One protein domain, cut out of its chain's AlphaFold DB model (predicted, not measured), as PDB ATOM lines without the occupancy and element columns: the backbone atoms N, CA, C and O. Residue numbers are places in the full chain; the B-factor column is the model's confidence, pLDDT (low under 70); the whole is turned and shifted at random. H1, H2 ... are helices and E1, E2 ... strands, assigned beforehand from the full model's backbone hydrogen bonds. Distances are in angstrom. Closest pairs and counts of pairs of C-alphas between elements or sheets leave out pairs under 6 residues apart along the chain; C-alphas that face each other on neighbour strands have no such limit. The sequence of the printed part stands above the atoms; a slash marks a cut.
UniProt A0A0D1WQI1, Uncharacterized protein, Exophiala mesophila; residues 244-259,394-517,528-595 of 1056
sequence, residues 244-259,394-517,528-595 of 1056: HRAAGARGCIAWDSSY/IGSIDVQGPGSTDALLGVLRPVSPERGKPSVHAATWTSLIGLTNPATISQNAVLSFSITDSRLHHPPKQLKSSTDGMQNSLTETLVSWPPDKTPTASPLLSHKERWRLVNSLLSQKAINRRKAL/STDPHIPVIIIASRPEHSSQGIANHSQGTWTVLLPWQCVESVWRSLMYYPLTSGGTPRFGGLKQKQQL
ATOM      1  N   HIS A 244     219.847 330.437 198.330       91.81
ATOM      2  CA  HIS A 244     219.260 330.267 196.991       91.81
ATOM      3  C   HIS A 244     220.159 330.829 195.867       91.81
ATOM      4  O   HIS A 244     220.501 330.139 194.914       91.81
ATOM      5  N   ARG A 245     220.668 332.064 196.028       91.25
ATOM      6  CA  ARG A 245     221.571 332.686 195.037       91.25
ATOM      7  C   ARG A 245     222.985 332.099 194.978       91.25
ATOM      8  O   ARG A 245     223.599 332.204 193.925       91.25
ATOM      9  N   ALA A 246     223.514 331.536 196.065       91.50
ATOM     10  CA  ALA A 246     224.827 330.879 196.064       91.50
ATOM     11  C   ALA A 246     224.767 329.421 195.591       91.50
ATOM     12  O   ALA A 246     225.769 328.928 195.092       91.50
ATOM     13  N   ALA A 247     223.621 328.757 195.746       89.62
ATOM     14  CA  ALA A 247     223.368 327.443 195.178       89.62
ATOM     15  C   ALA A 247     223.045 327.558 193.682       89.62
ATOM     16  O   ALA A 247     223.774 327.000 192.882       89.62
ATOM     17  N   GLY A 248     222.018 328.320 193.290       84.44
ATOM     18  CA  GLY A 248     221.541 328.351 191.902       84.44
ATOM     19  C   GLY A 248     222.349 329.224 190.935       84.44
ATOM     20  O   GLY A 248     222.636 328.793 189.827       84.44
ATOM     21  N   ALA A 249     222.702 330.458 191.324       83.25
ATOM     22  CA  ALA A 249     223.075 331.497 190.350       83.25
ATOM     23  C   ALA A 249     224.557 331.911 190.356       83.25
ATOM     24  O   ALA A 249     225.176 332.029 189.303       83.25
ATOM     25  N   ARG A 250     225.133 332.220 191.526       85.94
ATOM     26  CA  ARG A 250     226.493 332.774 191.621       85.94
ATOM     27  C   ARG A 250     227.144 332.468 192.969       85.94
ATOM     28  O   ARG A 250     226.867 333.125 193.977       85.94
ATOM     29  N   GLY A 251     228.048 331.496 192.958       91.06
ATOM     30  CA  GLY A 251     228.854 331.073 194.099       91.06
ATOM     31  C   GLY A 251     228.756 329.569 194.344       91.06
ATOM     32  O   GLY A 251     228.467 328.808 193.426       91.06
ATOM     33  N   CYS A 252     228.999 329.149 195.584       93.81
ATOM     34  CA  CYS A 252     228.681 327.803 196.060       93.81
ATOM     35  C   CYS A 252     228.422 327.798 197.575       93.81
ATOM     36  O   CYS A 252     228.743 328.761 198.293       93.81
ATOM     37  N   ILE A 253     227.838 326.706 198.061       95.50
ATOM     38  CA  ILE A 253     227.607 326.428 199.483       95.50
ATOM     39  C   ILE A 253     228.227 325.076 199.822       95.50
ATOM     40  O   ILE A 253     228.119 324.148 199.027       95.50
ATOM     41  N   ALA A 254     228.837 324.962 201.001       96.50
ATOM     42  CA  ALA A 254     229.302 323.699 201.561       96.50
ATOM     43  C   ALA A 254     228.595 323.338 202.881       96.50
ATOM     44  O   ALA A 254     228.174 324.220 203.637       96.50
ATOM     45  N   TRP A 255     228.540 322.047 203.202       96.94
ATOM     46  CA  TRP A 255     228.064 321.504 204.479       96.94
ATOM     47  C   TRP A 255     229.078 320.495 205.029       96.94
ATOM     48  O   TRP A 255     229.616 319.691 204.274       96.94
ATOM     49  N   ASP A 256     229.321 320.507 206.343       96.50
ATOM     50  CA  ASP A 256     229.981 319.379 207.015       96.50
ATOM     51  C   ASP A 256     228.942 318.262 207.156       96.50
ATOM     52  O   ASP A 256     228.075 318.312 208.033       96.50
ATOM     53  N   SER A 257     229.002 317.298 206.240       95.12
ATOM     54  CA  SER A 257     228.087 316.165 206.163       95.12
ATOM     55  C   SER A 257     228.616 314.927 206.878       95.12
ATOM     56  O   SER A 257     227.996 313.875 206.779       95.12
ATOM     57  N   SER A 258     229.678 315.047 207.686       95.50
ATOM     58  CA  SER A 258     230.258 313.955 208.496       95.50
ATOM     59  C   SER A 258     229.313 313.387 209.574       95.50
ATOM     60  O   SER A 258     229.738 312.619 210.426       95.50
ATOM     61  N   TYR A 259     228.036 313.779 209.589       94.94
ATOM     62  CA  TYR A 259     226.978 313.086 210.328       94.94
ATOM     63  C   TYR A 259     226.311 311.963 209.511       94.94
ATOM     64  O   TYR A 259     225.639 311.115 210.091       94.94
ATOM     65  N   ILE A 394     235.662 307.852 208.566       94.19
ATOM     66  CA  ILE A 394     235.389 308.608 207.337       94.19
ATOM     67  C   ILE A 394     234.410 309.740 207.664       94.19
ATOM     68  O   ILE A 394     233.343 309.511 208.228       94.19
ATOM     69  N   GLY A 395     234.782 310.970 207.310       95.38
ATOM     70  CA  GLY A 395     233.892 312.129 207.303       95.38
ATOM     71  C   GLY A 395     233.597 312.589 205.874       95.38
ATOM     72  O   GLY A 395     234.179 312.079 204.911       95.38
ATOM     73  N   SER A 396     232.694 313.556 205.722       96.38
ATOM     74  CA  SER A 396     232.324 314.054 204.397       96.38
ATOM     75  C   SER A 396     231.972 315.536 204.355       96.38
ATOM     76  O   SER A 396     231.561 316.140 205.349       96.38
ATOM     77  N   ILE A 397     232.160 316.124 203.174       97.38
ATOM     78  CA  ILE A 397     231.812 317.510 202.858       97.38
ATOM     79  C   ILE A 397     230.938 317.500 201.603       97.38
ATOM     80  O   ILE A 397     231.388 317.042 200.553       97.38
ATOM     81  N   ASP A 398     229.723 318.034 201.703       96.00
ATOM     82  CA  ASP A 398     228.858 318.276 200.539       96.00
ATOM     83  C   ASP A 398     229.138 319.694 200.015       96.00
ATOM     84  O   ASP A 398     229.273 320.615 200.827       96.00
ATOM     85  N   VAL A 399     229.190 319.904 198.696       95.75
ATOM     86  CA  VAL A 399     229.322 321.231 198.062       95.75
ATOM     87  C   VAL A 399     228.405 321.338 196.840       95.75
ATOM     88  O   VAL A 399     228.448 320.486 195.957       95.75
ATOM     89  N   GLN A 400     227.603 322.403 196.762       93.25
ATOM     90  CA  GLN A 400     226.604 322.617 195.704       93.25
ATOM     91  C   GLN A 400     226.730 324.014 195.072       93.25
ATOM     92  O   GLN A 400     227.061 324.990 195.757       93.25
ATOM     93  N   GLY A 401     226.421 324.103 193.775       91.44
ATOM     94  CA  GLY A 401     226.291 325.343 193.000       91.44
ATOM     95  C   GLY A 401     227.430 325.618 192.008       91.44
ATOM     96  O   GLY A 401     228.442 324.912 192.033       91.44
ATOM     97  N   PRO A 402     227.310 326.647 191.147       90.50
ATOM     98  CA  PRO A 402     228.146 326.816 189.949       90.50
ATOM     99  C   PRO A 402     229.623 327.164 190.211       90.50
ATOM    100  O   PRO A 402     230.436 327.178 189.295       90.50
ATOM    101  N   GLY A 403     229.990 327.480 191.457       91.38
ATOM    102  CA  GLY A 403     231.375 327.638 191.917       91.38
ATOM    103  C   GLY A 403     231.897 326.455 192.741       91.38
ATOM    104  O   GLY A 403     232.888 326.604 193.452       91.38
ATOM    105  N   SER A 404     231.201 325.314 192.750       93.38
ATOM    106  CA  SER A 404     231.560 324.158 193.584       93.38
ATOM    107  C   SER A 404     232.822 323.456 193.079       93.38
ATOM    108  O   SER A 404     233.749 323.267 193.864       93.38
ATOM    109  N   THR A 405     232.905 323.154 191.779       93.44
ATOM    110  CA  THR A 405     234.075 322.499 191.172       93.44
ATOM    111  C   THR A 405     235.327 323.374 191.283       93.44
ATOM    112  O   THR A 405     236.325 322.917 191.825       93.44
ATOM    113  N   ASP A 406     235.252 324.658 190.906       92.50
ATOM    114  CA  ASP A 406     236.322 325.665 191.081       92.50
ATOM    115  C   ASP A 406     236.877 325.684 192.525       92.50
ATOM    116  O   ASP A 406     238.085 325.565 192.751       92.50
ATOM    117  N   ALA A 407     235.988 325.729 193.525       94.19
ATOM    118  CA  ALA A 407     236.378 325.726 194.935       94.19
ATOM    119  C   ALA A 407     236.993 324.407 195.421       94.19
ATOM    120  O   ALA A 407     237.839 324.427 196.320       94.19
ATOM    121  N   LEU A 408     236.575 323.271 194.860       95.12
ATOM    122  CA  LEU A 408     237.147 321.969 195.185       95.12
ATOM    123  C   LEU A 408     238.499 321.770 194.492       95.12
ATOM    124  O   LEU A 408     239.453 321.426 195.180       95.12
ATOM    125  N   LEU A 409     238.633 322.068 193.198       94.19
ATOM    126  CA  LEU A 409     239.890 321.977 192.440       94.19
ATOM    127  C   LEU A 409     241.006 322.827 193.069       94.19
ATOM    128  O   LEU A 409     242.139 322.374 193.233       94.19
ATOM    129  N   GLY A 410     240.687 324.051 193.499       91.56
ATOM    130  CA  GLY A 410     241.658 324.944 194.137       91.56
ATOM    131  C   GLY A 410     242.197 324.458 195.494       91.56
ATOM    132  O   GLY A 410     243.251 324.933 195.940       91.56
ATOM    133  N   VAL A 411     241.499 323.519 196.147       94.56
ATOM    134  CA  VAL A 411     241.756 323.039 197.521       94.56
ATOM    135  C   VAL A 411     242.202 321.572 197.567       94.56
ATOM    136  O   VAL A 411     243.105 321.240 198.336       94.56
ATOM    137  N   LEU A 412     241.585 320.711 196.758       94.38
ATOM    138  CA  LEU A 412     241.851 319.280 196.611       94.38
ATOM    139  C   LEU A 412     242.851 319.072 195.469       94.38
ATOM    140  O   LEU A 412     242.488 318.694 194.356       94.38
ATOM    141  N   ARG A 413     244.120 319.365 195.755       91.44
ATOM    142  CA  ARG A 413     245.228 319.216 194.807       91.44
ATOM    143  C   ARG A 413     245.761 317.783 194.864       91.44
ATOM    144  O   ARG A 413     246.274 317.419 195.933       91.44
ATOM    145  N   PRO A 414     245.667 316.988 193.779       92.25
ATOM    146  CA  PRO A 414     246.243 315.650 193.744       92.25
ATOM    147  C   PRO A 414     247.737 315.656 194.082       92.25
ATOM    148  O   PRO A 414     248.430 316.655 193.878       92.25
ATOM    149  N   VAL A 415     248.236 314.537 194.601       87.38
ATOM    150  CA  VAL A 415     249.679 314.293 194.699       87.38
ATOM    151  C   VAL A 415     250.210 314.017 193.293       87.38
ATOM    152  O   VAL A 415     249.723 313.109 192.622       87.38
ATOM    153  N   SER A 416     251.207 314.787 192.855       77.94
ATOM    154  CA  SER A 416     251.988 314.442 191.665       77.94
ATOM    155  C   SER A 416     253.081 313.455 192.085       77.94
ATOM    156  O   SER A 416     253.838 313.795 192.997       77.94
ATOM    157  N   PRO A 417     253.172 312.252 191.493       72.12
ATOM    158  CA  PRO A 417     254.262 311.326 191.790       72.12
ATOM    159  C   PRO A 417     255.599 311.888 191.283       72.12
ATOM    160  O   PRO A 417     255.647 312.520 190.230       72.12
ATOM    161  N   GLU A 418     256.686 311.651 192.022       60.66
ATOM    162  CA  GLU A 418     258.039 312.097 191.636       60.66
ATOM    163  C   GLU A 418     258.643 311.230 190.514       60.66
ATOM    164  O   GLU A 418     259.516 311.683 189.779       60.66
ATOM    165  N   ARG A 419     258.142 309.997 190.340       55.59
ATOM    166  CA  ARG A 419     258.377 309.129 189.177       55.59
ATOM    167  C   ARG A 419     257.066 308.422 188.813       55.59
ATOM    168  O   ARG A 419     256.474 307.773 189.670       55.59
ATOM    169  N   GLY A 420     256.617 308.549 187.563       65.62
ATOM    170  CA  GLY A 420     255.408 307.895 187.034       65.62
ATOM    171  C   GLY A 420     254.356 308.859 186.467       65.62
ATOM    172  O   GLY A 420     254.391 310.063 186.710       65.62
ATOM    173  N   LYS A 421     253.400 308.325 185.697       71.12
ATOM    174  CA  LYS A 421     252.238 309.086 185.199       71.12
ATOM    175  C   LYS A 421     251.210 309.268 186.336       71.12
ATOM    176  O   LYS A 421     251.050 308.355 187.147       71.12
ATOM    177  N   PRO A 422     250.497 310.407 186.429       77.38
ATOM    178  CA  PRO A 422     249.435 310.576 187.419       77.38
ATOM    179  C   PRO A 422     248.282 309.591 187.165       77.38
ATOM    180  O   PRO A 422     247.973 309.270 186.019       77.38
ATOM    181  N   SER A 423     247.612 309.149 188.234       83.94
ATOM    182  CA  SER A 423     246.418 308.292 188.133       83.94
ATOM    183  C   SER A 423     245.349 308.925 187.232       83.94
ATOM    184  O   SER A 423     245.129 310.137 187.290       83.94
ATOM    185  N   VAL A 424     244.633 308.103 186.457       89.06
ATOM    186  CA  VAL A 424     243.562 308.540 185.539       89.06
ATOM    187  C   VAL A 424     242.534 309.426 186.252       89.06
ATOM    188  O   VAL A 424     242.161 310.474 185.728       89.06
ATOM    189  N   HIS A 425     242.142 309.087 187.485       89.88
ATOM    190  CA  HIS A 425     241.224 309.899 188.297       89.88
ATOM    191  C   HIS A 425     241.811 311.261 188.721       89.88
ATOM    192  O   HIS A 425     241.068 312.225 188.877       89.88
ATOM    193  N   ALA A 426     243.131 311.364 188.907       91.31
ATOM    194  CA  ALA A 426     243.813 312.609 189.271       91.31
ATOM    195  C   ALA A 426     244.039 313.524 188.053       91.31
ATOM    196  O   ALA A 426     243.875 314.743 188.154       91.31
ATOM    197  N   ALA A 427     244.375 312.937 186.900       90.88
ATOM    198  CA  ALA A 427     244.481 313.651 185.630       90.88
ATOM    199  C   ALA A 427     243.115 314.216 185.205       90.88
ATOM    200  O   ALA A 427     242.989 315.417 184.984       90.88
ATOM    201  N   THR A 428     242.075 313.377 185.207       92.12
ATOM    202  CA  THR A 428     240.702 313.778 184.846       92.12
ATOM    203  C   THR A 428     240.095 314.763 185.838       92.12
ATOM    204  O   THR A 428     239.457 315.716 185.409       92.12
ATOM    205  N   TRP A 429     240.356 314.638 187.147       93.25
ATOM    206  CA  TRP A 429     240.012 315.697 188.105       93.25
ATOM    207  C   TRP A 429     240.639 317.038 187.705       93.25
ATOM    208  O   TRP A 429     239.966 318.063 187.730       93.25
ATOM    209  N   THR A 430     241.902 317.036 187.275       91.25
ATOM    210  CA  THR A 430     242.617 318.259 186.885       91.25
ATOM    211  C   THR A 430     242.100 318.866 185.571       91.25
ATOM    212  O   THR A 430     242.147 320.087 185.436       91.25
ATOM    213  N   SER A 431     241.544 318.079 184.639       90.88
ATOM    214  CA  SER A 431     240.921 318.620 183.417       90.88
ATOM    215  C   SER A 431     239.505 319.185 183.615       90.88
ATOM    216  O   SER A 431     239.034 319.909 182.747       90.88
ATOM    217  N   LEU A 432     238.854 319.000 184.778       91.12
ATOM    218  CA  LEU A 432     237.553 319.634 185.093       91.12
ATOM    219  C   LEU A 432     237.628 321.157 185.367       91.12
ATOM    220  O   LEU A 432     236.656 321.758 185.841       91.12
ATOM    221  N   ILE A 433     238.762 321.811 185.099       88.81
ATOM    222  CA  ILE A 433     238.908 323.268 185.216       88.81
ATOM    223  C   ILE A 433     237.955 323.957 184.230       88.81
ATOM    224  O   ILE A 433     237.977 323.701 183.033       88.81
ATOM    225  N   GLY A 434     237.112 324.854 184.749       85.56
ATOM    226  CA  GLY A 434     236.062 325.538 183.981       85.56
ATOM    227  C   GLY A 434     234.667 324.915 184.115       85.56
ATOM    228  O   GLY A 434     233.683 325.589 183.818       85.56
ATOM    229  N   LEU A 435     234.542 323.688 184.639       88.38
ATOM    230  CA  LEU A 435     233.246 323.032 184.832       88.38
ATOM    231  C   LEU A 435     232.372 323.769 185.867       88.38
ATOM    232  O   LEU A 435     232.655 323.752 187.069       88.38
ATOM    233  N   THR A 436     231.266 324.356 185.408       85.56
ATOM    234  CA  THR A 436     230.338 325.136 186.243       85.56
ATOM    235  C   THR A 436     229.361 324.253 187.029       85.56
ATOM    236  O   THR A 436     229.419 324.224 188.257       85.56
ATOM    237  N   ASN A 437     228.474 323.515 186.352       87.94
ATOM    238  CA  ASN A 437     227.474 322.653 186.993       87.94
ATOM    239  C   ASN A 437     227.932 321.180 186.995       87.94
ATOM    240  O   ASN A 437     227.986 320.578 185.926       87.94
ATOM    241  N   PRO A 438     228.179 320.540 188.155       87.56
ATOM    242  CA  PRO A 438     228.544 319.120 188.199       87.56
ATOM    243  C   PRO A 438     227.449 318.155 187.708       87.56
ATOM    244  O   PRO A 438     227.734 316.980 187.506       87.56
ATOM    245  N   ALA A 439     226.217 318.622 187.466       85.69
ATOM    246  CA  ALA A 439     225.151 317.825 186.848       85.69
ATOM    247  C   ALA A 439     225.347 317.533 185.341       85.69
ATOM    248  O   ALA A 439     224.505 316.844 184.765       85.69
ATOM    249  N   THR A 440     226.403 318.058 184.699       87.19
ATOM    250  CA  THR A 440     226.785 317.712 183.312       87.19
ATOM    251  C   THR A 440     227.813 316.578 183.221       87.19
ATOM    252  O   THR A 440     228.092 316.101 182.126       87.19
ATOM    253  N   ILE A 441     228.367 316.125 184.352       87.69
ATOM    254  CA  ILE A 441     229.195 314.913 184.413       87.69
ATOM    255  C   ILE A 441     228.306 313.683 184.182       87.69
ATOM    256  O   ILE A 441     227.120 313.691 184.525       87.69
ATOM    257  N   SER A 442     228.880 312.608 183.626       83.94
ATOM    258  CA  SER A 442     228.175 311.332 183.461       83.94
ATOM    259  C   SER A 442     227.527 310.850 184.774       83.94
ATOM    260  O   SER A 442     228.081 310.992 185.869       83.94
ATOM    261  N   GLN A 443     226.312 310.306 184.662       83.94
ATOM    262  CA  GLN A 443     225.449 309.996 185.806       83.94
ATOM    263  C   GLN A 443     226.161 309.116 186.839       83.94
ATOM    264  O   GLN A 443     226.754 308.099 186.488       83.94
ATOM    265  N   ASN A 444     226.080 309.525 188.106       87.12
ATOM    266  CA  ASN A 444     226.639 308.873 189.294       87.12
ATOM    267  C   ASN A 444     228.163 308.619 189.288       87.12
ATOM    268  O   ASN A 444     228.636 307.656 189.901       87.12
ATOM    269  N   ALA A 445     228.946 309.456 188.598       90.06
ATOM    270  CA  ALA A 445     230.400 309.321 188.516       90.06
ATOM    271  C   ALA A 445     231.120 309.338 189.883       90.06
ATOM    272  O   ALA A 445     230.768 310.094 190.798       90.06
ATOM    273  N   VAL A 446     232.180 308.526 189.973       92.31
ATOM    274  CA  VAL A 446     233.083 308.387 191.125       92.31
ATOM    275  C   VAL A 446     234.519 308.690 190.687       92.31
ATOM    276  O   VAL A 446     234.949 308.263 189.616       92.31
ATOM    277  N   LEU A 447     235.275 309.406 191.520       92.56
ATOM    278  CA  LEU A 447     236.713 309.637 191.359       92.56
ATOM    279  C   LEU A 447     237.441 309.287 192.663       92.56
ATOM    280  O   LEU A 447     237.005 309.704 193.734       92.56
ATOM    281  N   SER A 448     238.563 308.568 192.583       92.00
ATOM    282  CA  SER A 448     239.425 308.241 193.730       92.00
ATOM    283  C   SER A 448     240.856 308.687 193.470       92.00
ATOM    284  O   SER A 448     241.457 308.289 192.476       92.00
ATOM    285  N   PHE A 449     241.416 309.515 194.352       92.44
ATOM    286  CA  PHE A 449     242.820 309.918 194.281       92.44
ATOM    287  C   PHE A 449     243.341 310.416 195.633       92.44
ATOM    288  O   PHE A 449     242.585 310.785 196.533       92.44
ATOM    289  N   SER A 450     244.665 310.447 195.770       92.62
ATOM    290  CA  SER A 450     245.339 311.025 196.933       92.62
ATOM    291  C   SER A 450     245.629 312.509 196.723       92.62
ATOM    292  O   SER A 450     246.107 312.904 195.660       92.62
ATOM    293  N   ILE A 451     245.383 313.329 197.747       93.44
ATOM    294  CA  ILE A 451     245.675 314.768 197.764       93.44
ATOM    295  C   ILE A 451     246.834 315.119 198.697       93.44
ATOM    296  O   ILE A 451     247.121 314.428 199.680       93.44
ATOM    297  N   THR A 452     247.445 316.266 198.417       92.31
ATOM    298  CA  THR A 452     248.345 316.966 199.341       92.31
ATOM    299  C   THR A 452     247.565 317.615 200.494       92.31
ATOM    300  O   THR A 452     246.375 317.925 200.378       92.31
ATOM    301  N   ASP A 453     248.220 317.868 201.634       91.94
ATOM    302  CA  ASP A 453     247.572 318.566 202.751       91.94
ATOM    303  C   ASP A 453     247.211 320.013 202.370       91.94
ATOM    304  O   ASP A 453     248.056 320.911 202.341       91.94
ATOM    305  N   SER A 454     245.914 320.254 202.165       92.31
ATOM    306  CA  SER A 454     245.303 321.567 201.896       92.31
ATOM    307  C   SER A 454     245.693 322.690 202.878       92.31
ATOM    308  O   SER A 454     245.495 323.874 202.574       92.31
ATOM    309  N   ARG A 455     246.267 322.372 204.050       91.81
ATOM    310  CA  ARG A 455     246.873 323.362 204.955       91.81
ATOM    311  C   ARG A 455     248.173 323.940 204.411       91.81
ATOM    312  O   ARG A 455     248.438 325.095 204.736       91.81
ATOM    313  N   LEU A 456     248.968 323.224 203.614       90.50
ATOM    314  CA  LEU A 456     250.229 323.718 203.038       90.50
ATOM    315  C   LEU A 456     249.968 324.928 202.129       90.50
ATOM    316  O   LEU A 456     250.508 326.006 202.372       90.50
ATOM    317  N   HIS A 457     249.027 324.810 201.193       89.19
ATOM    318  CA  HIS A 457     248.687 325.874 200.237       89.19
ATOM    319  C   HIS A 457     247.745 326.972 200.780       89.19
ATOM    320  O   HIS A 457     247.358 327.863 200.035       89.19
ATOM    321  N   HIS A 458     247.369 326.950 202.065       90.00
ATOM    322  CA  HIS A 458     246.466 327.954 202.653       90.00
ATOM    323  C   HIS A 458     247.122 329.351 202.838       90.00
ATOM    324  O   HIS A 458     248.191 329.424 203.453       90.00
ATOM    325  N   PRO A 459     246.473 330.478 202.478       90.31
ATOM    326  CA  PRO A 459     245.172 330.572 201.820       90.31
ATOM    327  C   PRO A 459     245.280 330.178 200.337       90.31
ATOM    328  O   PRO A 459     246.210 330.633 199.668       90.31
ATOM    329  N   PRO A 460     244.351 329.352 199.821       90.50
ATOM    330  CA  PRO A 460     244.415 328.893 198.439       90.50
ATOM    331  C   PRO A 460     244.258 330.065 197.460       90.50
ATOM    332  O   PRO A 460     243.554 331.042 197.734       90.50
ATOM    333  N   LYS A 461     244.934 329.959 196.315       88.50
ATOM    334  CA  LYS A 461     244.850 330.914 195.202       88.50
ATOM    335  C   LYS A 461     243.789 330.437 194.208       88.50
ATOM    336  O   LYS A 461     243.663 329.230 194.014       88.50
ATOM    337  N   GLN A 462     243.092 331.381 193.578       88.44
ATOM    338  CA  GLN A 462     242.183 331.111 192.462       88.44
ATOM    339  C   GLN A 462     242.941 330.412 191.321       88.44
ATOM    340  O   GLN A 462     244.109 330.733 191.070       88.44
ATOM    341  N   LEU A 463     242.284 329.477 190.640       84.81
ATOM    342  CA  LEU A 463     242.791 328.880 189.407       84.81
ATOM    343  C   LEU A 463     242.664 329.865 188.229       84.81
ATOM    344  O   LEU A 463     241.797 330.738 188.224       84.81
ATOM    345  N   LYS A 464     243.546 329.734 187.233       80.38
ATOM    346  CA  LYS A 464     243.458 330.461 185.960       80.38
ATOM    347  C   LYS A 464     242.989 329.489 184.878       80.38
ATOM    348  O   LYS A 464     243.692 328.519 184.616       80.38
ATOM    349  N   SER A 465     241.854 329.769 184.251       68.94
ATOM    350  CA  SER A 465     241.418 329.127 183.007       68.94
ATOM    351  C   SER A 465     241.857 329.978 181.812       68.94
ATOM    352  O   SER A 465     241.580 331.178 181.799       68.94
ATOM    353  N   SER A 466     242.511 329.381 180.815       65.25
ATOM    354  CA  SER A 466     242.670 329.978 179.480       65.25
ATOM    355  C   SER A 466     241.465 329.579 178.633       65.25
ATOM    356  O   SER A 466     241.205 328.388 178.477       65.25
ATOM    357  N   THR A 467     240.707 330.562 178.152       63.97
ATOM    358  CA  THR A 467     239.277 330.403 177.847       63.97
ATOM    359  C   THR A 467     238.956 329.375 176.763       63.97
ATOM    360  O   THR A 467     238.008 328.613 176.931       63.97
ATOM    361  N   ASP A 468     239.723 329.339 175.674       62.75
ATOM    362  CA  ASP A 468     239.195 328.809 174.411       62.75
ATOM    363  C   ASP A 468     239.557 327.329 174.212       62.75
ATOM    364  O   ASP A 468     238.680 326.466 174.228       62.75
ATOM    365  N   GLY A 469     240.852 326.992 174.170       68.19
ATOM    366  CA  GLY A 469     241.306 325.601 174.011       68.19
ATOM    367  C   GLY A 469     240.903 324.651 175.154       68.19
ATOM    368  O   GLY A 469     240.766 323.448 174.938       68.19
ATOM    369  N   MET A 470     240.662 325.167 176.368       71.44
ATOM    370  CA  MET A 470     240.246 324.334 177.507       71.44
ATOM    371  C   MET A 470     238.808 323.814 177.383       71.44
ATOM    372  O   MET A 470     238.507 322.766 177.950       71.44
ATOM    373  N   GLN A 471     237.922 324.498 176.652       81.56
ATOM    374  CA  GLN A 471     236.522 324.072 176.537       81.56
ATOM    375  C   GLN A 471     236.379 322.798 175.698       81.56
ATOM    376  O   GLN A 471     235.669 321.886 176.115       81.56
ATOM    377  N   ASN A 472     237.121 322.685 174.592       85.12
ATOM    378  CA  ASN A 472     237.103 321.495 173.734       85.12
ATOM    379  C   ASN A 472     237.694 320.266 174.451       85.12
ATOM    380  O   ASN A 472     237.123 319.182 174.402       85.12
ATOM    381  N   SER A 473     238.790 320.438 175.199       86.38
ATOM    382  CA  SER A 473     239.369 319.349 176.005       86.38
ATOM    383  C   SER A 473     238.464 318.939 177.183       86.38
ATOM    384  O   SER A 473     238.412 317.766 177.568       86.38
ATOM    385  N   LEU A 474     237.690 319.880 177.743       88.69
ATOM    386  CA  LEU A 474     236.681 319.583 178.761       88.69
ATOM    387  C   LEU A 474     235.499 318.790 178.181       88.69
ATOM    388  O   LEU A 474     235.073 317.820 178.806       88.69
ATOM    389  N   THR A 475     234.973 319.155 177.006       88.88
ATOM    390  CA  THR A 475     233.880 318.397 176.367       88.88
ATOM    391  C   THR A 475     234.337 317.005 175.939       88.88
ATOM    392  O   THR A 475     233.642 316.032 176.229       88.88
ATOM    393  N   GLU A 476     235.542 316.872 175.380       90.38
ATOM    394  CA  GLU A 476     236.180 315.581 175.096       90.38
ATOM    395  C   GLU A 476     236.318 314.716 176.365       90.38
ATOM    396  O   GLU A 476     235.939 313.542 176.363       90.38
ATOM    397  N   THR A 477     236.781 315.294 177.485       90.25
ATOM    398  CA  THR A 477     236.861 314.600 178.788       90.25
ATOM    399  C   THR A 477     235.481 314.132 179.267       90.25
ATOM    400  O   THR A 477     235.348 313.022 179.786       90.25
ATOM    401  N   LEU A 478     234.445 314.966 179.120       89.81
ATOM    402  CA  LEU A 478     233.082 314.655 179.568       89.81
ATOM    403  C   LEU A 478     232.425 313.543 178.737       89.81
ATOM    404  O   LEU A 478     231.693 312.734 179.308       89.81
ATOM    405  N   VAL A 479     232.703 313.480 177.430       89.75
ATOM    406  CA  VAL A 479     232.185 312.444 176.517       89.75
ATOM    407  C   VAL A 479     232.950 311.126 176.666       89.75
ATOM    408  O   VAL A 479     232.334 310.075 176.830       89.75
ATOM    409  N   SER A 480     234.285 311.165 176.642       88.12
ATOM    410  CA  SER A 480     235.129 309.959 176.712       88.12
ATOM    411  C   SER A 480     235.192 309.325 178.107       88.12
ATOM    412  O   SER A 480     235.500 308.137 178.223       88.12
ATOM    413  N   TRP A 481     234.937 310.127 179.149       90.88
ATOM    414  CA  TRP A 481     235.020 309.826 180.583       90.88
ATOM    415  C   TRP A 481     235.999 308.685 180.950       90.88
ATOM    416  O   TRP A 481     235.582 307.601 181.379       90.88
ATOM    417  N   PRO A 482     237.326 308.924 180.846       88.38
ATOM    418  CA  PRO A 482     238.361 307.911 181.081       88.38
ATOM    419  C   PRO A 482     238.275 307.096 182.392       88.38
ATOM    420  O   PRO A 482     238.682 305.931 182.357       88.38
ATOM    421  N   PRO A 483     237.732 307.607 183.524       87.50
ATOM    422  CA  PRO A 483     237.552 306.829 184.754       87.50
ATOM    423  C   PRO A 483     236.659 305.588 184.618       87.50
ATOM    424  O   PRO A 483     236.628 304.777 185.537       87.50
ATOM    425  N   ASP A 484     235.942 305.408 183.505       86.19
ATOM    426  CA  ASP A 484     235.172 304.185 183.238       86.19
ATOM    427  C   ASP A 484     236.047 302.964 182.943       86.19
ATOM    428  O   ASP A 484     235.584 301.836 183.112       86.19
ATOM    429  N   LYS A 485     237.298 303.177 182.515       84.50
ATOM    430  CA  LYS A 485     238.241 302.108 182.149       84.50
ATOM    431  C   LYS A 485     239.061 301.590 183.338       84.50
ATOM    432  O   LYS A 485     239.694 300.546 183.223       84.50
ATOM    433  N   THR A 486     239.062 302.299 184.470       81.75
ATOM    434  CA  THR A 486     239.866 301.974 185.660       81.75
ATOM    435  C   THR A 486     238.973 301.775 186.888       81.75
ATOM    436  O   THR A 486     238.289 302.723 187.274       81.75
ATOM    437  N   PRO A 487     238.963 300.592 187.536       76.94
ATOM    438  CA  PRO A 487     238.139 300.359 188.721       76.94
ATOM    439  C   PRO A 487     238.596 301.223 189.903       76.94
ATOM    440  O   PRO A 487     239.786 301.486 190.085       76.94
ATOM    441  N   THR A 488     237.646 301.630 190.746       73.38
ATOM    442  CA  THR A 488     237.915 302.533 191.875       73.38
ATOM    443  C   THR A 488     238.573 301.788 193.040       73.38
ATOM    444  O   THR A 488     237.911 301.367 193.992       73.38
ATOM    445  N   ALA A 489     239.898 301.667 192.989       76.00
ATOM    446  CA  ALA A 489     240.729 301.383 194.154       76.00
ATOM    447  C   ALA A 489     240.921 302.668 194.988       76.00
ATOM    448  O   ALA A 489     241.046 303.769 194.438       76.00
ATOM    449  N   SER A 490     240.944 302.569 196.323       81.88
ATOM    450  CA  SER A 490     241.268 303.724 197.177       81.88
ATOM    451  C   SER A 490     241.900 303.329 198.525       81.88
ATOM    452  O   SER A 490     241.319 302.523 199.260       81.88
ATOM    453  N   PRO A 491     243.005 303.980 198.948       85.25
ATOM    454  CA  PRO A 491     243.567 303.797 200.293       85.25
ATOM    455  C   PRO A 491     242.626 304.248 201.427       85.25
ATOM    456  O   PRO A 491     242.852 303.953 202.600       85.25
ATOM    457  N   LEU A 492     241.533 304.959 201.108       87.88
ATOM    458  CA  LEU A 492     240.517 305.370 202.082       87.88
ATOM    459  C   LEU A 492     239.758 304.167 202.673       87.88
ATOM    460  O   LEU A 492     239.258 304.253 203.795       87.88
ATOM    461  N   LEU A 493     239.686 303.044 201.956       85.69
ATOM    462  CA  LEU A 493     238.974 301.828 202.373       85.69
ATOM    463  C   LEU A 493     239.772 300.981 203.380       85.69
ATOM    464  O   LEU A 493     239.185 300.265 204.201       85.69
ATOM    465  N   SER A 494     241.098 301.108 203.371       87.56
ATOM    466  CA  SER A 494     242.036 300.367 204.213       87.56
ATOM    467  C   SER A 494     242.181 300.989 205.606       87.56
ATOM    468  O   SER A 494     242.679 302.106 205.762       87.56
ATOM    469  N   HIS A 495     241.801 300.256 206.660       86.94
ATOM    470  CA  HIS A 495     241.991 300.720 208.045       86.94
ATOM    471  C   HIS A 495     243.482 300.948 208.366       86.94
ATOM    472  O   HIS A 495     243.828 301.916 209.045       86.94
ATOM    473  N   LYS A 496     244.376 300.117 207.805       87.69
ATOM    474  CA  LYS A 496     245.839 300.232 207.939       87.69
ATOM    475  C   LYS A 496     246.342 301.604 207.489       87.69
ATOM    476  O   LYS A 496     247.186 302.206 208.150       87.69
ATOM    477  N   GLU A 497     245.808 302.114 206.386       87.44
ATOM    478  CA  GLU A 497     246.252 303.364 205.769       87.44
ATOM    479  C   GLU A 497     245.564 304.582 206.383       87.44
ATOM    480  O   GLU A 497     246.254 305.549 206.715       87.44
ATOM    481  N   ARG A 498     244.255 304.495 206.683       89.88
ATOM    482  CA  ARG A 498     243.562 305.490 207.525       89.88
ATOM    483  C   ARG A 498     244.297 305.705 208.856       89.88
ATOM    484  O   ARG A 498     244.498 306.849 209.264       89.88
ATOM    485  N   TRP A 499     244.740 304.626 209.509       88.31
ATOM    486  CA  TRP A 499     245.468 304.688 210.781       88.31
ATOM    487  C   TRP A 499     246.884 305.265 210.632       88.31
ATOM    488  O   TRP A 499     247.249 306.164 211.392       88.31
ATOM    489  N   ARG A 500     247.669 304.809 209.642       88.69
ATOM    490  CA  ARG A 500     249.004 305.367 209.333       88.69
ATOM    491  C   ARG A 500     248.934 306.882 209.121       88.69
ATOM    492  O   ARG A 500     249.635 307.624 209.805       88.69
ATOM    493  N   LEU A 501     248.036 307.331 208.242       88.69
ATOM    494  CA  LEU A 501     247.815 308.743 207.921       88.69
ATOM    495  C   LEU A 501     247.460 309.576 209.159       88.69
ATOM    496  O   LEU A 501     248.057 310.621 209.396       88.69
ATOM    497  N   VAL A 502     246.508 309.112 209.973       84.94
ATOM    498  CA  VAL A 502     246.089 309.821 211.193       84.94
ATOM    499  C   VAL A 502     247.263 310.099 212.139       84.94
ATOM    500  O   VAL A 502     247.293 311.158 212.765       84.94
ATOM    501  N   ASN A 503     248.237 309.189 212.221       84.50
ATOM    502  CA  ASN A 503     249.393 309.334 213.107       84.50
ATOM    503  C   ASN A 503     250.559 310.128 212.482       84.50
ATOM    504  O   ASN A 503     251.360 310.687 213.231       84.50
ATOM    505  N   SER A 504     250.640 310.247 211.152       86.94
ATOM    506  CA  SER A 504     251.663 311.048 210.455       86.94
ATOM    507  C   SER A 504     251.255 312.504 210.168       86.94
ATOM    508  O   SER A 504     252.097 313.318 209.787       86.94
ATOM    509  N   LEU A 505     249.988 312.886 210.380       86.94
ATOM    510  CA  LEU A 505     249.494 314.254 210.150       86.94
ATOM    511  C   LEU A 505     250.270 315.332 210.936       86.94
ATOM    512  O   LEU A 505     250.171 315.453 212.160       86.94
ATOM    513  N   LEU A 506     250.949 316.230 210.210       87.75
ATOM    514  CA  LEU A 506     251.711 317.327 210.811       87.75
ATOM    515  C   LEU A 506     250.837 318.254 211.677       87.75
ATOM    516  O   LEU A 506     249.717 318.644 211.318       87.75
ATOM    517  N   SER A 507     251.399 318.701 212.803       88.75
ATOM    518  CA  SER A 507     250.757 319.696 213.668       88.75
ATOM    519  C   SER A 507     250.679 321.078 213.004       88.75
ATOM    520  O   SER A 507     251.576 321.501 212.269       88.75
ATOM    521  N   GLN A 508     249.652 321.864 213.349       87.50
ATOM    522  CA  GLN A 508     249.506 323.232 212.829       87.50
ATOM    523  C   GLN A 508     250.709 324.136 213.173       87.50
ATOM    524  O   GLN A 508     251.009 325.061 212.421       87.50
ATOM    525  N   LYS A 509     251.430 323.874 214.278       88.12
ATOM    526  CA  LYS A 509     252.656 324.612 214.631       88.12
ATOM    527  C   LYS A 509     253.792 324.308 213.645       88.12
ATOM    528  O   LYS A 509     254.483 325.237 213.238       88.12
ATOM    529  N   ALA A 510     253.956 323.048 213.233       88.56
ATOM    530  CA  ALA A 510     254.970 322.642 212.257       88.56
ATOM    531  C   ALA A 510     254.696 323.237 210.865       88.56
ATOM    532  O   ALA A 510     255.588 323.827 210.259       88.56
ATOM    533  N   ILE A 511     253.441 323.193 210.403       89.56
ATOM    534  CA  ILE A 511     253.032 323.801 209.125       89.56
ATOM    535  C   ILE A 511     253.225 325.323 209.152       89.56
ATOM    536  O   ILE A 511     253.748 325.900 208.200       89.56
ATOM    537  N   ASN A 512     252.880 325.983 210.263       90.06
ATOM    538  CA  ASN A 512     253.138 327.415 210.425       90.06
ATOM    539  C   ASN A 512     254.645 327.745 210.447       90.06
ATOM    540  O   ASN A 512     255.014 328.807 209.955       90.06
ATOM    541  N   ARG A 513     255.512 326.857 210.969       89.88
ATOM    542  CA  ARG A 513     256.979 327.013 210.891       89.88
ATOM    543  C   ARG A 513     257.463 326.921 209.443       89.88
ATOM    544  O   ARG A 513     258.169 327.820 209.014       89.88
ATOM    545  N   ARG A 514     257.035 325.908 208.676       89.00
ATOM    546  CA  ARG A 514     257.383 325.774 207.243       89.00
ATOM    547  C   ARG A 514     257.006 327.030 206.453       89.00
ATOM    548  O   ARG A 514     257.851 327.589 205.772       89.00
ATOM    549  N   LYS A 515     255.791 327.548 206.646       89.81
ATOM    550  CA  LYS A 515     255.324 328.794 206.004       89.81
ATOM    551  C   LYS A 515     256.057 330.066 206.416       89.81
ATOM    552  O   LYS A 515     255.990 331.044 205.685       89.81
ATOM    553  N   ALA A 516     256.689 330.082 207.587       89.69
ATOM    554  CA  ALA A 516     257.519 331.202 208.027       89.69
ATOM    555  C   ALA A 516     258.946 331.141 207.449       89.69
ATOM    556  O   ALA A 516     259.662 332.130 207.536       89.69
ATOM    557  N   LEU A 517     259.340 329.996 206.878       90.50
ATOM    558  CA  LEU A 517     260.603 329.789 206.163       90.50
ATOM    559  C   LEU A 517     260.438 329.923 204.635       90.50
ATOM    560  O   LEU A 517     261.418 330.142 203.936       90.50
ATOM    561  N   SER A 528     258.723 314.126 200.595       80.69
ATOM    562  CA  SER A 528     258.419 312.685 200.658       80.69
ATOM    563  C   SER A 528     257.856 312.237 202.020       80.69
ATOM    564  O   SER A 528     257.070 311.301 202.097       80.69
ATOM    565  N   THR A 529     258.198 312.945 203.104       84.62
ATOM    566  CA  THR A 529     257.652 312.733 204.458       84.62
ATOM    567  C   THR A 529     256.231 313.289 204.674       84.62
ATOM    568  O   THR A 529     255.666 313.093 205.750       84.62
ATOM    569  N   ASP A 530     255.659 314.050 203.732       86.31
ATOM    570  CA  ASP A 530     254.306 314.600 203.885       86.31
ATOM    571  C   ASP A 530     253.241 313.548 203.555       86.31
ATOM    572  O   ASP A 530     253.260 312.966 202.473       86.31
ATOM    573  N   PRO A 531     252.262 313.307 204.443       87.06
ATOM    574  CA  PRO A 531     251.362 312.183 204.267       87.06
ATOM    575  C   PRO A 531     250.281 312.460 203.218       87.06
ATOM    576  O   PRO A 531     249.554 313.456 203.278       87.06
ATOM    577  N   HIS A 532     250.146 311.525 202.282       90.06
ATOM    578  CA  HIS A 532     249.130 311.533 201.236       90.06
ATOM    579  C   HIS A 532     247.739 311.258 201.834       90.06
ATOM    580  O   HIS A 532     247.543 310.269 202.540       90.06
ATOM    581  N   ILE A 533     246.760 312.127 201.564       93.25
ATOM    582  CA  ILE A 533     245.388 311.985 202.077       93.25
ATOM    583  C   ILE A 533     244.520 311.360 200.974       93.25
ATOM    584  O   ILE A 533     244.277 312.042 199.980       93.25
ATOM    585  N   PRO A 534     244.019 310.119 201.106       93.56
ATOM    586  CA  PRO A 534     243.144 309.526 200.103       93.56
ATOM    587  C   PRO A 534     241.741 310.137 200.188       93.56
ATOM    588  O   PRO A 534     241.210 310.368 201.278       93.56
ATOM    589  N   VAL A 535     241.144 310.395 199.026       94.06
ATOM    590  CA  VAL A 535     239.835 311.034 198.875       94.06
ATOM    591  C   VAL A 535     239.029 310.277 197.822       94.06
ATOM    592  O   VAL A 535     239.551 309.955 196.757       94.06
ATOM    593  N   ILE A 536     237.747 310.038 198.105       94.69
ATOM    594  CA  ILE A 536     236.763 309.637 197.088       94.69
ATOM    595  C   ILE A 536     235.816 310.820 196.880       94.69
ATOM    596  O   ILE A 536     235.295 311.373 197.849       94.69
ATOM    597  N   ILE A 537     235.579 311.212 195.635       94.88
ATOM    598  CA  ILE A 537     234.645 312.275 195.260       94.88
ATOM    599  C   ILE A 537     233.526 311.660 194.421       94.88
ATOM    600  O   ILE A 537     233.794 310.897 193.497       94.88
ATOM    601  N   ILE A 538     232.276 312.000 194.737       93.44
ATOM    602  CA  ILE A 538     231.097 311.579 193.970       93.44
ATOM    603  C   ILE A 538     230.308 312.787 193.459       93.44
ATOM    604  O   ILE A 538     230.119 313.765 194.192       93.44
ATOM    605  N   ALA A 539     229.849 312.714 192.208       91.62
ATOM    606  CA  ALA A 539     228.995 313.720 191.575       91.62
ATOM    607  C   ALA A 539     227.529 313.259 191.601       91.62
ATOM    608  O   ALA A 539     227.151 312.332 190.886       91.62
ATOM    609  N   SER A 540     226.694 313.896 192.425       88.12
ATOM    610  CA  SER A 540     225.259 313.601 192.505       88.12
ATOM    611  C   SER A 540     224.444 314.618 191.708       88.12
ATOM    612  O   SER A 540     224.517 315.825 191.957       88.12
ATOM    613  N   ARG A 541     223.638 314.123 190.764       84.25
ATOM    614  CA  ARG A 541     222.629 314.909 190.046       84.25
ATOM    615  C   ARG A 541     221.369 315.027 190.923       84.25
ATOM    616  O   ARG A 541     221.039 314.049 191.587       84.25
ATOM    617  N   PRO A 542     220.686 316.183 190.979       73.62
ATOM    618  CA  PRO A 542     219.353 316.254 191.571       73.62
ATOM    619  C   PRO A 542     218.336 315.478 190.725       73.62
ATOM    620  O   PRO A 542     218.530 315.317 189.519       73.62
ATOM    621  N   GLU A 543     217.249 315.045 191.360       64.69
ATOM    622  CA  GLU A 543     216.094 314.428 190.699       64.69
ATOM    623  C   GLU A 543     215.525 315.366 189.620       64.69
ATOM    624  O   GLU A 543     215.451 316.585 189.809       64.69
ATOM    625  N   HIS A 544     215.130 314.805 188.474       52.00
ATOM    626  CA  HIS A 544     214.544 315.571 187.371       52.00
ATOM    627  C   HIS A 544     213.020 315.624 187.476       52.00
ATOM    628  O   HIS A 544     212.354 314.616 187.711       52.00
ATOM    629  N   SER A 545     212.444 316.797 187.214       44.72
ATOM    630  CA  SER A 545     211.017 316.910 186.922       44.72
ATOM    631  C   SER A 545     210.734 316.311 185.544       44.72
ATOM    632  O   SER A 545     211.353 316.708 184.559       44.72
ATOM    633  N   SER A 546     209.736 315.432 185.427       40.88
ATOM    634  CA  SER A 546     209.302 314.866 184.136       40.88
ATOM    635  C   SER A 546     208.577 315.873 183.217       40.88
ATOM    636  O   SER A 546     207.974 315.488 182.223       40.88
ATOM    637  N   GLN A 547     208.634 317.165 183.552       40.38
ATOM    638  CA  GLN A 547     208.332 318.307 182.690       40.38
ATOM    639  C   GLN A 547     209.642 319.088 182.507       40.38
ATOM    640  O   GLN A 547     210.274 319.476 183.494       40.38
ATOM    641  N   GLY A 548     210.061 319.298 181.255       37.22
ATOM    642  CA  GLY A 548     211.407 319.754 180.861       37.22
ATOM    643  C   GLY A 548     211.747 321.228 181.130       37.22
ATOM    644  O   GLY A 548     212.438 321.852 180.333       37.22
ATOM    645  N   ILE A 549     211.241 321.805 182.221       40.94
ATOM    646  CA  ILE A 549     211.366 323.235 182.553       40.94
ATOM    647  C   ILE A 549     212.553 323.495 183.509       40.94
ATOM    648  O   ILE A 549     213.093 324.601 183.560       40.94
ATOM    649  N   ALA A 550     213.031 322.476 184.233       45.81
ATOM    650  CA  ALA A 550     214.037 322.591 185.297       45.81
ATOM    651  C   ALA A 550     215.510 322.723 184.821       45.81
ATOM    652  O   ALA A 550     216.421 322.172 185.444       45.81
ATOM    653  N   ASN A 551     215.777 323.516 183.776       50.09
ATOM    654  CA  ASN A 551     217.100 323.714 183.141       50.09
ATOM    655  C   ASN A 551     218.189 324.371 184.027       50.09
ATOM    656  O   ASN A 551     219.241 324.791 183.538       50.09
ATOM    657  N   HIS A 552     217.963 324.495 185.336       56.00
ATOM    658  CA  HIS A 552     218.858 325.151 186.294       56.00
ATOM    659  C   HIS A 552     219.195 324.292 187.525       56.00
ATOM    660  O   HIS A 552     219.869 324.783 188.436       56.00
ATOM    661  N   SER A 553     218.769 323.025 187.572       68.69
ATOM    662  CA  SER A 553     219.038 322.140 188.709       68.69
ATOM    663  C   SER A 553     220.553 321.881 188.877       68.69
ATOM    664  O   SER A 553     221.263 321.454 187.962       68.69
ATOM    665  N   GLN A 554     221.088 322.227 190.054       81.50
ATOM    666  CA  GLN A 554     222.532 322.201 190.325       81.50
ATOM    667  C   GLN A 554     222.940 320.905 191.024       81.50
ATOM    668  O   GLN A 554     222.400 320.564 192.083       81.50
ATOM    669  N   GLY A 555     223.936 320.225 190.451       86.88
ATOM    670  CA  GLY A 555     224.549 319.037 191.036       86.88
ATOM    671  C   GLY A 555     225.236 319.315 192.375       86.88
ATOM    672  O   GLY A 555     225.637 320.445 192.675       86.88
ATOM    673  N   THR A 556     225.395 318.262 193.171       92.19
ATOM    674  CA  THR A 556     226.108 318.287 194.452       92.19
ATOM    675  C   THR A 556     227.328 317.379 194.380       92.19
ATOM    676  O   THR A 556     227.208 316.173 194.169       92.19
ATOM    677  N   TRP A 557     228.506 317.948 194.615       95.31
ATOM    678  CA  TRP A 557     229.710 317.183 194.909       95.31
ATOM    679  C   TRP A 557     229.656 316.692 196.357       95.31
ATOM    680  O   TRP A 557     229.429 317.495 197.261       95.31
ATOM    681  N   THR A 558     229.934 315.411 196.606       96.44
ATOM    682  CA  THR A 558     230.248 314.935 197.963       96.44
ATOM    683  C   THR A 558     231.669 314.394 198.018       96.44
ATOM    684  O   THR A 558     232.029 313.490 197.269       96.44
ATOM    685  N   VAL A 559     232.469 314.942 198.928       96.88
ATOM    686  CA  VAL A 559     233.867 314.567 199.158       96.88
ATOM    687  C   VAL A 559     233.933 313.682 200.401       96.88
ATOM    688  O   VAL A 559     233.564 314.130 201.486       96.88
ATOM    689  N   LEU A 560     234.404 312.444 200.254       96.31
ATOM    690  CA  LEU A 560     234.710 311.507 201.337       96.31
ATOM    691  C   LEU A 560     236.198 311.575 201.666       96.31
ATOM    692  O   LEU A 560     237.038 311.450 200.776       96.31
ATOM    693  N   LEU A 561     236.531 311.743 202.945       95.44
ATOM    694  CA  LEU A 561     237.916 311.814 203.404       95.44
ATOM    695  C   LEU A 561     238.049 311.372 204.873       95.44
ATOM    696  O   LEU A 561     237.051 311.339 205.597       95.44
ATOM    697  N   PRO A 562     239.261 311.055 205.362       95.25
ATOM    698  CA  PRO A 562     239.467 310.656 206.750       95.25
ATOM    699  C   PRO A 562     238.990 311.741 207.723       95.25
ATOM    700  O   PRO A 562     239.290 312.923 207.542       95.25
ATOM    701  N   TRP A 563     238.280 311.345 208.781       93.81
ATOM    702  CA  TRP A 563     237.556 312.230 209.709       93.81
ATOM    703  C   TRP A 563     238.385 313.421 210.226       93.81
ATOM    704  O   TRP A 563     237.891 314.542 210.337       93.81
ATOM    705  N   GLN A 564     239.671 313.203 210.515       91.31
ATOM    706  CA  GLN A 564     240.565 314.250 211.028       91.31
ATOM    707  C   GLN A 564     240.988 315.272 209.953       91.31
ATOM    708  O   GLN A 564     241.228 316.437 210.275       91.31
ATOM    709  N   CYS A 565     241.009 314.873 208.678       93.38
ATOM    710  CA  CYS A 565     241.335 315.734 207.536       93.38
ATOM    711  C   CYS A 565     240.169 316.650 207.114       93.38
ATOM    712  O   CYS A 565     240.372 317.614 206.374       93.38
ATOM    713  N   VAL A 566     238.951 316.410 207.612       95.56
ATOM    714  CA  VAL A 566     237.793 317.279 207.341       95.56
ATOM    715  C   VAL A 566     238.039 318.702 207.858       95.56
ATOM    716  O   VAL A 566     237.725 319.664 207.160       95.56
ATOM    717  N   GLU A 567     238.653 318.883 209.040       94.31
ATOM    718  CA  GLU A 567     238.907 320.237 209.560       94.31
ATOM    719  C   GLU A 567     239.945 321.007 208.715       94.31
ATOM    720  O   GLU A 567     239.783 322.218 208.534       94.31
ATOM    721  N   SER A 568     240.978 320.354 208.169       93.25
ATOM    722  CA  SER A 568     241.958 321.006 207.286       93.25
ATOM    723  C   SER A 568     241.322 321.455 205.971       93.25
ATOM    724  O   SER A 568     241.371 322.648 205.654       93.25
ATOM    725  N   VAL A 569     240.658 320.536 205.262       96.00
ATOM    726  CA  VAL A 569     240.014 320.814 203.967       96.00
ATOM    727  C   VAL A 569     238.929 321.883 204.109       96.00
ATOM    728  O   VAL A 569     238.965 322.890 203.399       96.00
ATOM    729  N   TRP A 570     238.034 321.755 205.097       96.75
ATOM    730  CA  TRP A 570     236.982 322.742 205.374       96.75
ATOM    731  C   TRP A 570     237.537 324.156 205.604       96.75
ATOM    732  O   TRP A 570     236.966 325.154 205.157       96.75
ATOM    733  N   ARG A 571     238.679 324.273 206.293       95.00
ATOM    734  CA  ARG A 571     239.311 325.569 206.585       95.00
ATOM    735  C   ARG A 571     239.943 326.230 205.368       95.00
ATOM    736  O   ARG A 571     239.990 327.460 205.352       95.00
ATOM    737  N   SER A 572     240.415 325.467 204.386       94.81
ATOM    738  CA  SER A 572     240.892 326.024 203.115       94.81
ATOM    739  C   SER A 572     239.735 326.331 202.160       94.81
ATOM    740  O   SER A 572     239.714 327.427 201.605       94.81
ATOM    741  N   LEU A 573     238.720 325.464 202.080       95.88
ATOM    742  CA  LEU A 573     237.499 325.685 201.292       95.88
ATOM    743  C   LEU A 573     236.789 326.995 201.671       95.88
ATOM    744  O   LEU A 573     236.525 327.838 200.819       95.88
ATOM    745  N   MET A 574     236.586 327.241 202.969       95.44
ATOM    746  CA  MET A 574     235.963 328.473 203.485       95.44
ATOM    747  C   MET A 574     236.806 329.756 203.303       95.44
ATOM    748  O   MET A 574     236.417 330.819 203.791       95.44
ATOM    749  N   TYR A 575     237.970 329.667 202.654       93.69
ATOM    750  CA  TYR A 575     238.852 330.786 202.312       93.69
ATOM    751  C   TYR A 575     239.121 330.904 200.803       93.69
ATOM    752  O   TYR A 575     239.852 331.815 200.410       93.69
ATOM    753  N   TYR A 576     238.554 330.028 199.966       94.50
ATOM    754  CA  TYR A 576     238.800 330.047 198.526       94.50
ATOM    755  C   TYR A 576     238.204 331.298 197.852       94.50
ATOM    756  O   TYR A 576     237.021 331.581 198.060       94.50
ATOM    757  N   PRO A 577     238.985 332.056 197.058       93.25
ATOM    758  CA  PRO A 577     238.463 333.114 196.202       93.25
ATOM    759  C   PRO A 577     237.856 332.497 194.936       93.25
ATOM    760  O   PRO A 577     238.578 332.001 194.079       93.25
ATOM    761  N   LEU A 578     236.529 332.530 194.829       91.25
ATOM    762  CA  LEU A 578     235.805 331.991 193.675       91.25
ATOM    763  C   LEU A 578     236.056 332.823 192.414       91.25
ATOM    764  O   LEU A 578     236.050 334.053 192.483       91.25
ATOM    765  N   THR A 579     236.113 332.169 191.256       87.06
ATOM    766  CA  THR A 579     236.098 332.824 189.934       87.06
ATOM    767  C   THR A 579     234.780 333.566 189.702       87.06
ATOM    768  O   THR A 579     234.759 334.699 189.226       87.06
ATOM    769  N   SER A 580     233.669 333.012 190.202       81.12
ATOM    770  CA  SER A 580     232.384 333.719 190.310       81.12
ATOM    771  C   SER A 580     232.363 334.827 191.384       81.12
ATOM    772  O   SER A 580     231.357 335.515 191.547       81.12
ATOM    773  N   GLY A 581     233.478 335.102 192.063       83.69
ATOM    774  CA  GLY A 581     233.668 336.227 192.976       83.69
ATOM    775  C   GLY A 581     233.137 335.993 194.394       83.69
ATOM    776  O   GLY A 581     232.040 335.480 194.615       83.69
ATOM    777  N   GLY A 582     233.910 336.436 195.387       87.19
ATOM    778  CA  GLY A 582     233.633 336.180 196.801       87.19
ATOM    779  C   GLY A 582     234.247 334.863 197.275       87.19
ATOM    780  O   GLY A 582     235.303 334.463 196.795       87.19
ATOM    781  N   THR A 583     233.613 334.213 198.252       92.38
ATOM    782  CA  THR A 583     234.073 332.945 198.840       92.38
ATOM    783  C   THR A 583     232.896 331.980 198.997       92.38
ATOM    784  O   THR A 583     231.760 332.457 199.121       92.38
ATOM    785  N   PRO A 584     233.135 330.658 199.089       94.69
ATOM    786  CA  PRO A 584     232.099 329.692 199.440       94.69
ATOM    787  C   PRO A 584     231.354 330.088 200.721       94.69
ATOM    788  O   PRO A 584     231.946 330.609 201.676       94.69
ATOM    789  N   ARG A 585     230.040 329.850 200.745       94.50
ATOM    790  CA  ARG A 585     229.223 329.927 201.966       94.50
ATOM    791  C   ARG A 585     229.193 328.566 202.658       94.50
ATOM    792  O   ARG A 585     229.483 327.547 202.044       94.50
ATOM    793  N   PHE A 586     228.795 328.546 203.927       95.88
ATOM    794  CA  PHE A 586     228.431 327.310 204.619       95.88
ATOM    795  C   PHE A 586     226.926 327.291 204.891       95.88
ATOM    796  O   PHE A 586     226.340 328.332 205.208       95.88
ATOM    797  N   GLY A 587     226.308 326.120 204.769       95.50
ATOM    798  CA  GLY A 587     224.927 325.877 205.168       95.50
ATOM    799  C   GLY A 587     224.835 325.225 206.550       95.50
ATOM    800  O   GLY A 587     225.783 324.610 207.035       95.50
ATOM    801  N   GLY A 588     223.677 325.363 207.196       95.62
ATOM    802  CA  GLY A 588     223.248 324.448 208.254       95.62
ATOM    803  C   GLY A 588     222.182 323.481 207.738       95.62
ATOM    804  O   GLY A 588     221.808 323.526 206.562       95.62
ATOM    805  N   LEU A 589     221.648 322.649 208.631       94.88
ATOM    806  CA  LEU A 589     220.564 321.712 208.328       94.88
ATOM    807  C   LEU A 589     219.359 322.401 207.663       94.88
ATOM    808  O   LEU A 589     218.878 321.927 206.637       94.88
ATOM    809  N   LYS A 590     218.962 323.586 208.155       95.12
ATOM    810  CA  LYS A 590     217.861 324.377 207.579       95.12
ATOM    811  C   LYS A 590     218.146 324.894 206.164       95.12
ATOM    812  O   LYS A 590     217.209 325.193 205.438       95.12
ATOM    813  N   GLN A 591     219.412 324.996 205.751       95.19
ATOM    814  CA  GLN A 591     219.776 325.326 204.364       95.19
ATOM    815  C   GLN A 591     219.775 324.084 203.470       95.19
ATOM    816  O   GLN A 591     219.468 324.217 202.293       95.19
ATOM    817  N   LYS A 592     220.075 322.890 204.005       93.25
ATOM    818  CA  LYS A 592     219.938 321.641 203.237       93.25
ATOM    819  C   LYS A 592     218.457 321.311 202.995       93.25
ATOM    820  O   LYS A 592     218.086 321.032 201.864       93.25
ATOM    821  N   GLN A 593     217.618 321.484 204.021       93.31
ATOM    822  CA  GLN A 593     216.152 321.446 203.915       93.31
ATOM    823  C   GLN A 593     215.616 322.477 202.910       93.31
ATOM    824  O   GLN A 593     214.860 322.115 202.017       93.31
ATOM    825  N   GLN A 594     216.047 323.746 203.009       92.81
ATOM    826  CA  GLN A 594     215.633 324.797 202.070       92.81
ATOM    827  C   GLN A 594     215.911 324.406 200.613       92.81
ATOM    828  O   GLN A 594     215.039 324.603 199.778       92.81
ATOM    829  N   LEU A 595     217.107 323.900 200.296       90.81
ATOM    830  CA  LEU A 595     217.467 323.613 198.906       90.81
ATOM    831  C   LEU A 595     216.761 322.369 198.367       90.81
ATOM    832  O   LEU A 595     216.302 322.418 197.236       90.81
TER     833      LEU A 595
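This is residues 244 to 259, 394 to 517 and 528 to 595 of the 1056 residues of an uncharacterized protein of Exophiala mesophila (UniProt A0A0D1WQI1). A twisted sheet of five strands is covered on one face by helices H2, H3 and H7, while H8 sits over the edge strand E1 on the other, otherwise largely bare face. H4 packs on H3 away from the sheet; H5 and H6 lie at one end of the length, and loop residues 546 to 551 stick out at the other. The printed part has 208 residues, with eight named helices and five named strands in the order H1 E1 E2 H2 H3 E3 H4 H5 H6 E4 E5 H7 H8; the antiparallel sheet runs E1 E2 E5 E4 E3. The class is mixed, helices and strands, with under half of the residues in named elements; the whole is compact, with a radius of gyration of the C-alphas of 17.1 A and spans of 53 by 39 by 35 A.

H1, residues 244 to 248, only grazes the sheet. E1, residues 253 to 256, is antiparallel to E2, residues 394 to 400, with N 255 and O 398 2.9 A apart, within hydrogen-bond range. H2, residues 404 to 409, is over E2 at a height over the sheet of 9.2 A. H3, residues 424 to 431, stands up from the sheet over E3, residues 446 to 451; the closest C-alphas, of His 425 and Leu 447, are 5.5 A apart. H4, residues 469 to 480, touches H3 with residues 473 to 477 alone, the closest C-alphas being Ser 431 and Leu 474, 6.4 A. H5, residues 495 to 504, only grazes the sheet, and H6, residues 508 to 517, is not on it and touches no helix. E4, residues 533 to 540, and E5, residues 556 to 562, form a hairpin, with N 538 and O 558 2.9 A apart; N 449 and O 535 of E3 and E4 are 3.1 A apart, and N 397 and O 559 of E2 and E5 3.0 A. H7, residues 563 to 573, runs along E2 at 11 degrees on the local plane. H2, H3 and H7 make two layers with the sheet, helices on one face of it; H8, residues 589 to 595, is on the opposite face. Every O i to N i+4 pair is within hydrogen-bond range in H1, H2, H3, H5, H6 and H8, but 7 of 8 in H4 and 5 of 7 in H7.

H1 begins at C-alpha 244, (219.260, 330.267, 196.991). E4 is 22.3 A long, E2 20.2 A, E5 19.7 A and H4 17.0 A. H8 ends at C-alpha 595, (217.467, 323.613, 198.906).

The C-alphas farthest apart, of Leu 517 and Gln 547, are 58.4 A apart. Residues 260 to 393 and 518 to 527 are not printed, with gaps of 10.0 A and 18.1 A between C-alphas. The links H2 to H3, H3 to E3, E3 to H4, H4 to H5, E4 to E5 and H7 to H8 are long. The mean pLDDT of the printed part is 86.6; residues 418 to 420, 465 to 469 and 543 to 553 are under 70.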